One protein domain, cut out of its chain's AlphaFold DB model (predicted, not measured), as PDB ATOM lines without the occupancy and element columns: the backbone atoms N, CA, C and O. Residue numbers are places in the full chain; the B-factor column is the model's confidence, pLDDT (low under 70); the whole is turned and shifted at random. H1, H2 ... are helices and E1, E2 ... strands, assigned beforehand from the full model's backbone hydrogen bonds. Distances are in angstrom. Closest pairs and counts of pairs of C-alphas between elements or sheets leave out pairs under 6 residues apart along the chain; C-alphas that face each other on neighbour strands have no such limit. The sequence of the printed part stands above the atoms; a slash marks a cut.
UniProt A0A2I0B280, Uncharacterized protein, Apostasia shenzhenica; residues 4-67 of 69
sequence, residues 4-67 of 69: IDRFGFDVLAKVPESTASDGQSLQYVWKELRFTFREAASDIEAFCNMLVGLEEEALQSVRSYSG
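Overview. This is residues 4 to 67 of the 69 residues of an uncharacterized protein of Apostasia shenzhenica (UniProt A0A2I0B280). A long two-stranded hairpin, E1 and E2, and one long helix, H1, make a loose V: the chain folds back after E2, and H1 runs away from the hairpin. Residues 20 to 25 at the hairpin's tip and 55 to 67 at the helix end stick out. The printed part has 64 residues, in the order E1, E2, H1, with an antiparallel sheet E1 - E2; the class is mixed, helices and strands. It is only just loose, close to extended, with a radius of gyration of the C-alphas of 16.0 A, and flat, spanning 49 by 30 by 13 A.

Arrangement. E1, residues 8 to 16, and E2, residues 28 to 36, are an antiparallel hairpin at 156 degrees; N 11 and O 33 are 2.9 A apart, N 31 and O 13 2.8 A, within hydrogen-bond range. E1 bends by 54 degrees at residue 12. H1, residues 44 to 66, and E2 are near each other, with 5 pairs of C-alphas within 10 A. E1 and H1 are only just apart, closest 8.1 A. In H1 every O i to N i+4 pair is within hydrogen-bond range.

Along the chain. E1 begins at C-alpha 8 (121.430, 97.071, 98.356); E1 and E2 each measure 24.1 A. H1 measures 32.9 A and ends at C-alpha 66 (114.788, 99.867, 72.215).

Size, cuts and confidence. The farthest C-alphas, of Gly 23 and Ser 42, are 49.8 A apart. The printed part has no cut; E1 to E2 is a long link. pLDDT is under 70 at residues 19 to 24 and 65 to 67.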
ATOM      1  N   ILE A   4     125.823  91.839  99.957       95.69
ATOM      2  CA  ILE A   4     124.462  92.313 100.205       95.69
ATOM      3  C   ILE A   4     124.429  92.949 101.588       95.69
ATOM      4  O   ILE A   4     124.973  92.391 102.543       95.69
ATOM      5  N   ASP A   5     123.731  94.068 101.709       96.12
ATOM      6  CA  ASP A   5     123.302  94.612 102.989       96.12
ATOM      7  C   ASP A   5     121.899  95.224 102.858       96.12
ATOM      8  O   ASP A   5     121.259  95.167 101.807       96.12
ATOM      9  N   ARG A   6     121.391  95.813 103.944       96.75
ATOM     10  CA  ARG A   6     120.035  96.380 103.979       96.75
ATOM     11  C   ARG A   6     119.802  97.538 102.999       96.75
ATOM     12  O   ARG A   6     118.656  97.924 102.815       96.75
ATOM     13  N   PHE A   7     120.844  98.114 102.407       96.88
ATOM     14  CA  PHE A   7     120.753  99.230 101.465       96.88
ATOM     15  C   PHE A   7     120.934  98.805 100.007       96.88
ATOM     16  O   PHE A   7     120.830  99.655  99.125       96.88
ATOM     17  N   GLY A   8     121.240  97.538  99.725       96.50
ATOM     18  CA  GLY A   8     121.430  97.071  98.356       96.50
ATOM     19  C   GLY A   8     122.461  95.961  98.231       96.50
ATOM     20  O   GLY A   8     122.623  95.131  99.126       96.50
ATOM     21  N   PHE A   9     123.138  95.926  97.086       97.00
ATOM     22  CA  PHE A   9     124.025  94.827  96.727       97.00
ATOM     23  C   PHE A   9     125.109  95.238  95.733       97.00
ATOM     24  O   PHE A   9     124.941  96.159  94.933       97.00
ATOM     25  N   ASP A  10     126.209  94.493  95.753       97.69
ATOM     26  CA  ASP A  10     127.345  94.679  94.855       97.69
ATOM     27  C   ASP A  10     127.392  93.579  93.794       97.69
ATOM     28  O   ASP A  10     127.100  92.401  94.053       97.69
ATOM     29  N   VAL A  11     127.793  93.938  92.577       96.50
ATOM     30  CA  VAL A  11     128.000  93.002  91.467       96.50
ATOM     31  C   VAL A  11     129.343  93.235  90.795       96.50
ATOM     32  O   VAL A  11     129.809  94.362  90.673       96.50
ATOM     33  N   LEU A  12     129.938  92.155  90.295       96.62
ATOM     34  CA  LEU A  12     131.090  92.231  89.409       96.62
ATOM     35  C   LEU A  12     130.597  92.235  87.960       96.62
ATOM     36  O   LEU A  12     129.963  91.274  87.522       96.62
ATOM     37  N   ALA A  13     130.885  93.302  87.222       93.75
ATOM     38  CA  ALA A  13     130.477  93.469  85.833       93.75
ATOM     39  C   ALA A  13     131.694  93.570  84.912       93.75
ATOM     40  O   ALA A  13     132.678  94.240  85.224       93.75
ATOM     41  N   LYS A  14     131.614  92.919  83.750       93.38
ATOM     42  CA  LYS A  14     132.597  93.067  82.677       93.38
ATOM     43  C   LYS A  14     132.135  94.194  81.762       93.38
ATOM     44  O   LYS A  14     131.129  94.039  81.074       93.38
ATOM     45  N   VAL A  15     132.850  95.313  81.758       90.94
ATOM     46  CA  VAL A  15     132.470  96.515  81.001       90.94
ATOM     47  C   VAL A  15     133.543  96.886  79.979       90.94
ATOM     48  O   VAL A  15     134.721  96.610  80.225       90.94
ATOM     49  N   PRO A  16     133.171  97.512  78.848       88.62
ATOM     50  CA  PRO A  16     134.137  98.120  77.943       88.62
ATOM     51  C   PRO A  16     135.021  99.124  78.684       88.62
ATOM     52  O   PRO A  16     134.543  99.908  79.510       88.62
ATOM     53  N   GLU A  17     136.312  99.111  78.390       85.38
ATOM     54  CA  GLU A  17     137.237 100.130  78.858       85.38
ATOM     55  C   GLU A  17     136.973 101.437  78.095       85.38
ATOM     56  O   GLU A  17     136.973 101.468  76.865       85.38
ATOM     57  N   SER A  18     136.704 102.526  78.822       70.88
ATOM     58  CA  SER A  18     136.205 103.796  78.272       70.88
ATOM     59  C   SER A  18     137.185 104.526  77.338       70.88
ATOM     60  O   SER A  18     136.839 105.567  76.790       70.88
ATOM     61  N   THR A  19     138.414 104.028  77.191       61.91
ATOM     62  CA  THR A  19     139.540 104.698  76.523       61.91
ATOM     63  C   THR A  19     139.911 104.075  75.180       61.91
ATOM     64  O   THR A  19     141.060 104.189  74.759       61.91
ATOM     65  N   ALA A  20     138.972 103.438  74.476       55.47
ATOM     66  CA  ALA A  20     139.209 103.026  73.094       55.47
ATOM     67  C   ALA A  20     139.281 104.268  72.182       55.47
ATOM     68  O   ALA A  20     138.311 104.652  71.537       55.47
ATOM     69  N   SER A  21     140.444 104.924  72.166       52.94
ATOM     70  CA  SER A  21     140.841 105.845  71.106       52.94
ATOM     71  C   SER A  21     140.806 105.108  69.766       52.94
ATOM     72  O   SER A  21     141.254 103.959  69.698       52.94
ATOM     73  N   ASP A  22     140.280 105.780  68.743       55.19
ATOM     74  CA  ASP A  22     140.057 105.298  67.376       55.19
ATOM     75  C   ASP A  22     141.014 104.177  66.930       55.19
ATOM     76  O   ASP A  22     142.206 104.391  66.703       55.19
ATOM     77  N   GLY A  23     140.465 102.966  66.774       61.19
ATOM     78  CA  GLY A  23     141.116 101.856  66.070       61.19
ATOM     79  C   GLY A  23     141.606 100.675  66.917       61.19
ATOM     80  O   GLY A  23     142.047  99.686  66.331       61.19
ATOM     81  N   GLN A  24     141.516 100.711  68.252       63.94
ATOM     82  CA  GLN A  24     141.827  99.540  69.091       63.94
ATOM     83  C   GLN A  24     140.602  98.661  69.370       63.94
ATOM     84  O   GLN A  24     139.496  99.146  69.598       63.94
ATOM     85  N   SER A  25     140.818  97.340  69.367       70.00
ATOM     86  CA  SER A  25     139.830  96.338  69.780       70.00
ATOM     87  C   SER A  25     139.260  96.678  71.157       70.00
ATOM     88  O   SER A  25     140.040  96.969  72.064       70.00
ATOM     89  N   LEU A  26     137.933  96.589  71.325       75.25
ATOM     90  CA  LEU A  26     137.264  96.807  72.613       75.25
ATOM     91  C   LEU A  26     137.936  95.963  73.707       75.25
ATOM     92  O   LEU A  26     137.803  94.736  73.727       75.25
ATOM     93  N   GLN A  27     138.646  96.623  74.618       84.62
ATOM     94  CA  GLN A  27     139.142  95.985  75.829       84.62
ATOM     95  C   GLN A  27     138.024  95.960  76.864       84.62
ATOM     96  O   GLN A  27     137.204  96.875  76.938       84.62
ATOM     97  N   TYR A  28     137.967  94.886  77.645       88.56
ATOM     98  CA  TYR A  28     136.970  94.716  78.691       88.56
ATOM     99  C   TYR A  28     137.659  94.552  80.033       88.56
ATOM    100  O   TYR A  28     138.547  93.712  80.177       88.56
ATOM    101  N   VAL A  29     137.175  95.288  81.025       93.69
ATOM    102  CA  VAL A  29     137.679  95.253  82.397       93.69
ATOM    103  C   VAL A  29     136.581  94.803  83.350       93.69
ATOM    104  O   VAL A  29     135.395  95.052  83.123       93.69
ATOM    105  N   TRP A  30     136.973  94.126  84.426       94.75
ATOM    106  CA  TRP A  30     136.066  93.819  85.527       94.75
ATOM    107  C   TRP A  30     135.961  95.030  86.452       94.75
ATOM    108  O   TRP A  30     136.979  95.574  86.876       94.75
ATOM    109  N   LYS A  31     134.735  95.450  86.762       94.62
ATOM    110  CA  LYS A  31     134.441  96.508  87.732       94.62
ATOM    111  C   LYS A  31     133.413  96.025  88.737       94.62
ATOM    112  O   LYS A  31     132.454  95.351  88.370       94.62
ATOM    113  N   GLU A  32     133.614  96.400  89.987       97.00
ATOM    114  CA  GLU A  32     132.606  96.251  91.027       97.00
ATOM    115  C   GLU A  32     131.644  97.439  90.964       97.00
ATOM    116  O   GLU A  32     132.070  98.592  90.876       97.00
ATOM    117  N   LEU A  33     130.347  97.145  90.931       95.56
ATOM    118  CA  LEU A  33     129.274  98.124  90.835       95.56
ATOM    119  C   LEU A  33     128.284  97.899  91.970       95.56
ATOM    120  O   LEU A  33     127.829  96.774  92.188       95.56
ATOM    121  N   ARG A  34     127.912  98.992  92.634       96.38
ATOM    122  CA  ARG A  34     126.926  99.005  93.710       96.38
ATOM    123  C   ARG A  34     125.557  99.397  93.168       96.38
ATOM    124  O   ARG A  34     125.408 100.467  92.577       96.38
ATOM    125  N   PHE A  35     124.559  98.563  93.429       95.56
ATOM    126  CA  PHE A  35     123.149  98.891  93.257       95.56
ATOM    127  C   PHE A  35     122.556  99.226  94.622       95.56
ATOM    128  O   PHE A  35     122.707  98.465  95.581       95.56
ATOM    129  N   THR A  36     121.897 100.378  94.712       95.75
ATOM    130  CA  THR A  36     121.414 100.938  95.977       95.75
ATOM    131  C   THR A  36     119.901 101.092  95.935       95.75
ATOM    132  O   THR A  36     119.351 101.587  94.950       95.75
ATOM    133  N   PHE A  37     119.227 100.700  97.011       95.12
ATOM    134  CA  PHE A  37     117.807 100.966  97.201       95.12
ATOM    135  C   PHE A  37     117.567 102.399  97.670       95.12
ATOM    136  O   PHE A  37     118.433 103.041  98.263       95.12
ATOM    137  N   ARG A  38     116.354 102.908  97.436       90.44
ATOM    138  CA  ARG A  38     115.955 104.253  97.891       90.44
ATOM    139  C   ARG A  38     115.871 104.353  99.412       90.44
ATOM    140  O   ARG A  38     116.094 105.419  99.974       90.44
ATOM    141  N   GLU A  39     115.565 103.239 100.063       94.56
ATOM    142  CA  GLU A  39     115.447 103.119 101.506       94.56
ATOM    143  C   GLU A  39     115.982 101.763 101.966       94.56
ATOM    144  O   GLU A  39     116.249 100.871 101.163       94.56
ATOM    145  N   ALA A  40     116.184 101.619 103.271       96.94
ATOM    146  CA  ALA A  40     116.714 100.385 103.815       96.94
ATOM    147  C   ALA A  40     115.632  99.307 103.937       96.94
ATOM    148  O   ALA A  40     114.601  99.546 104.565       96.94
ATOM    149  N   ALA A  41     115.921  98.096 103.467       97.19
ATOM    150  CA  ALA A  41     115.073  96.936 103.695       97.19
ATOM    151  C   ALA A  41     114.981  96.615 105.201       97.19
ATOM    152  O   ALA A  41     115.997  96.558 105.905       97.19
ATOM    153  N   SER A  42     113.755  96.432 105.695       96.75
ATOM    154  CA  SER A  42     113.465  96.040 107.083       96.75
ATOM    155  C   SER A  42     113.713  94.557 107.335       96.75
ATOM    156  O   SER A  42     114.079  94.164 108.442       96.75
ATOM    157  N   ASP A  43     113.520  93.747 106.302       97.00
ATOM    158  CA  ASP A  43     113.558  92.293 106.320       97.00
ATOM    159  C   ASP A  43     113.805  91.758 104.896       97.00
ATOM    160  O   ASP A  43     113.993  92.514 103.938       97.00
ATOM    161  N   ILE A  44     113.852  90.434 104.771       94.69
ATOM    162  CA  ILE A  44     114.150  89.746 103.509       94.69
ATOM    163  C   ILE A  44     113.025  89.941 102.485       94.69
ATOM    164  O   ILE A  44     113.303  90.045 101.292       94.69
ATOM    165  N   GLU A  45     111.768  90.005 102.922       97.31
ATOM    166  CA  GLU A  45     110.634  90.184 102.014       97.31
ATOM    167  C   GLU A  45     110.654  91.589 101.405       97.31
ATOM    168  O   GLU A  45     110.582  91.736 100.184       97.31
ATOM    169  N   ALA A  46     110.866  92.615 102.233       97.12
ATOM    170  CA  ALA A  46     111.061  93.988 101.786       97.12
ATOM    171  C   ALA A  46     112.238  94.102 100.804       97.12
ATOM    172  O   ALA A  46     112.111  94.752  99.769       97.12
ATOM    173  N   PHE A  47     113.355  93.424 101.085       95.75
ATOM    174  CA  PHE A  47     114.505  93.371 100.181       95.75
ATOM    175  C   PHE A  47     114.137  92.775  98.814       95.75
ATOM    176  O   PHE A  47     114.449  93.365  97.781       95.75
ATOM    177  N   CYS A  48     113.443  91.631  98.790       96.12
ATOM    178  CA  CYS A  48     112.994  90.995  97.550       96.12
ATOM    179  C   CYS A  48     112.033  91.893  96.758       96.12
ATOM    180  O   CYS A  48     112.186  92.027  95.547       96.12
ATOM    181  N   ASN A  49     111.093  92.557  97.432       96.81
ATOM    182  CA  ASN A  49     110.175  93.493  96.782       96.81
ATOM    183  C   ASN A  49     110.923  94.689  96.168       96.81
ATOM    184  O   ASN A  49     110.638  95.081  95.037       96.81
ATOM    185  N   MET A  50     111.923  95.234  96.869       96.69
ATOM    186  CA  MET A  50     112.776  96.304  96.335       96.69
ATOM    187  C   MET A  50     113.616  95.838  95.137       96.69
ATOM    188  O   MET A  50     113.782  96.598  94.183       96.69
ATOM    189  N   LEU A  51     114.118  94.597  95.151       95.62
ATOM    190  CA  LEU A  51     114.823  94.010  94.007       95.62
ATOM    191  C   LEU A  51     113.932  93.907  92.767       95.62
ATOM    192  O   LEU A  51     114.362  94.312  91.690       95.62
ATOM    193  N   VAL A  52     112.706  93.398  92.919       95.94
ATOM    194  CA  VAL A  52     111.743  93.291  91.810       95.94
ATOM    195  C   VAL A  52     111.430  94.674  91.243       95.94
ATOM    196  O   VAL A  52     111.462  94.858  90.030       95.94
ATOM    197  N   GLY A  53     111.228  95.678  92.102       94.94
ATOM    198  CA  GLY A  53     111.025  97.057  91.654       94.94
ATOM    199  C   GLY A  53     112.202  97.608  90.837       94.94
ATOM    200  O   GLY A  53     111.993  98.222  89.793       94.94
ATOM    201  N   LEU A  54     113.449  97.348  91.258       93.69
ATOM    202  CA  LEU A  54     114.634  97.729  90.476       93.69
ATOM    203  C   LEU A  54     114.693  97.015  89.116       93.69
ATOM    204  O   LEU A  54     115.078  97.633  88.122       93.69
ATOM    205  N   GLU A  55     114.330  95.733  89.058       93.38
ATOM    206  CA  GLU A  55     114.264  94.974  87.806       93.38
ATOM    207  C   GLU A  55     113.217  95.565  86.851       93.38
ATOM    208  O   GLU A  55     113.510  95.795  85.676       93.38
ATOM    209  N   GLU A  56     112.025  95.884  87.354       94.19
ATOM    210  CA  GLU A  56     110.963  96.515  86.571       94.19
ATOM    211  C   GLU A  56     111.384  97.890  86.033       94.19
ATOM    212  O   GLU A  56     111.212  98.160  84.840       94.19
ATOM    213  N   GLU A  57     111.991  98.743  86.866       91.75
ATOM    214  CA  GLU A  57     112.520 100.050  86.447       91.75
ATOM    215  C   GLU A  57     113.585  99.903  85.347       91.75
ATOM    216  O   GLU A  57     113.550 100.614  84.333       91.75
ATOM    217  N   ALA A  58     114.495  98.936  85.494       90.62
ATOM    218  CA  ALA A  58     115.503  98.640  84.484       90.62
ATOM    219  C   ALA A  58     114.862  98.178  83.164       90.62
ATOM    220  O   ALA A  58     115.211  98.697  82.099       90.62
ATOM    221  N   LEU A  59     113.879  97.275  83.213       90.94
ATOM    222  CA  LEU A  59     113.162  96.799  82.026       90.94
ATOM    223  C   LEU A  59     112.416  97.928  81.305       90.94
ATOM    224  O   LEU A  59     112.465  97.999  80.075       90.94
ATOM    225  N   GLN A  60     111.763  98.833  82.039       90.38
ATOM    226  CA  GLN A  60     111.085  99.992  81.445       90.38
ATOM    227  C   GLN A  60     112.067 100.939  80.755       90.38
ATOM    228  O   GLN A  60     111.780 101.444  79.663       90.38
ATOM    229  N   SER A  61     113.249 101.146  81.344       87.19
ATOM    230  CA  SER A  61     114.296 101.953  80.713       87.19
ATOM    231  C   SER A  61     114.752 101.325  79.391       87.19
ATOM    232  O   SER A  61     114.775 102.004  78.366       87.19
ATOM    233  N   VAL A  62     114.996 100.011  79.366       84.25
ATOM    234  CA  VAL A  62     115.435  99.300  78.158       84.25
ATOM    235  C   VAL A  62     114.370  99.349  77.067       84.25
ATOM    236  O   VAL A  62     114.703  99.683  75.933       84.25
ATOM    237  N   ARG A  63     113.096  99.090  77.396       80.88
ATOM    238  CA  ARG A  63     111.980  99.171  76.433       80.88
ATOM    239  C   ARG A  63     111.876 100.550  75.788       80.88
ATOM    240  O   ARG A  63     111.730 100.653  74.571       80.88
ATOM    241  N   SER A  64     112.010 101.597  76.604       77.06
ATOM    242  CA  SER A  64     111.981 102.990  76.146       77.06
ATOM    243  C   SER A  64     113.134 103.305  75.184       77.06
ATOM    244  O   SER A  64     112.943 104.042  74.221       77.06
ATOM    245  N   TYR A  65     114.316 102.720  75.410       67.81
ATOM    246  CA  TYR A  65     115.484 102.878  74.536       67.81
ATOM    247  C   TYR A  65     115.441 102.000  73.277       67.81
ATOM    248  O   TYR A  65     115.999 102.386  72.251       67.81
ATOM    249  N   SER A  66     114.804 100.827  73.326       67.00
ATOM    250  CA  SER A  66     114.788  99.867  72.215       67.00
ATOM    251  C   SER A  66     113.623 100.056  71.237       67.00
ATOM    252  O   SER A  66     113.578  99.356  70.228       67.00
ATOM    253  N   GLY A  67     112.665 100.947  71.525       58.94
ATOM    254  CA  GLY A  67     111.466 101.150  70.695       58.94
ATOM    255  C   GLY A  67     110.547  99.922  70.620       58.94
ATOM    256  O   GLY A  67     109.708  99.835  69.728       58.94
TER     257      GLY A  67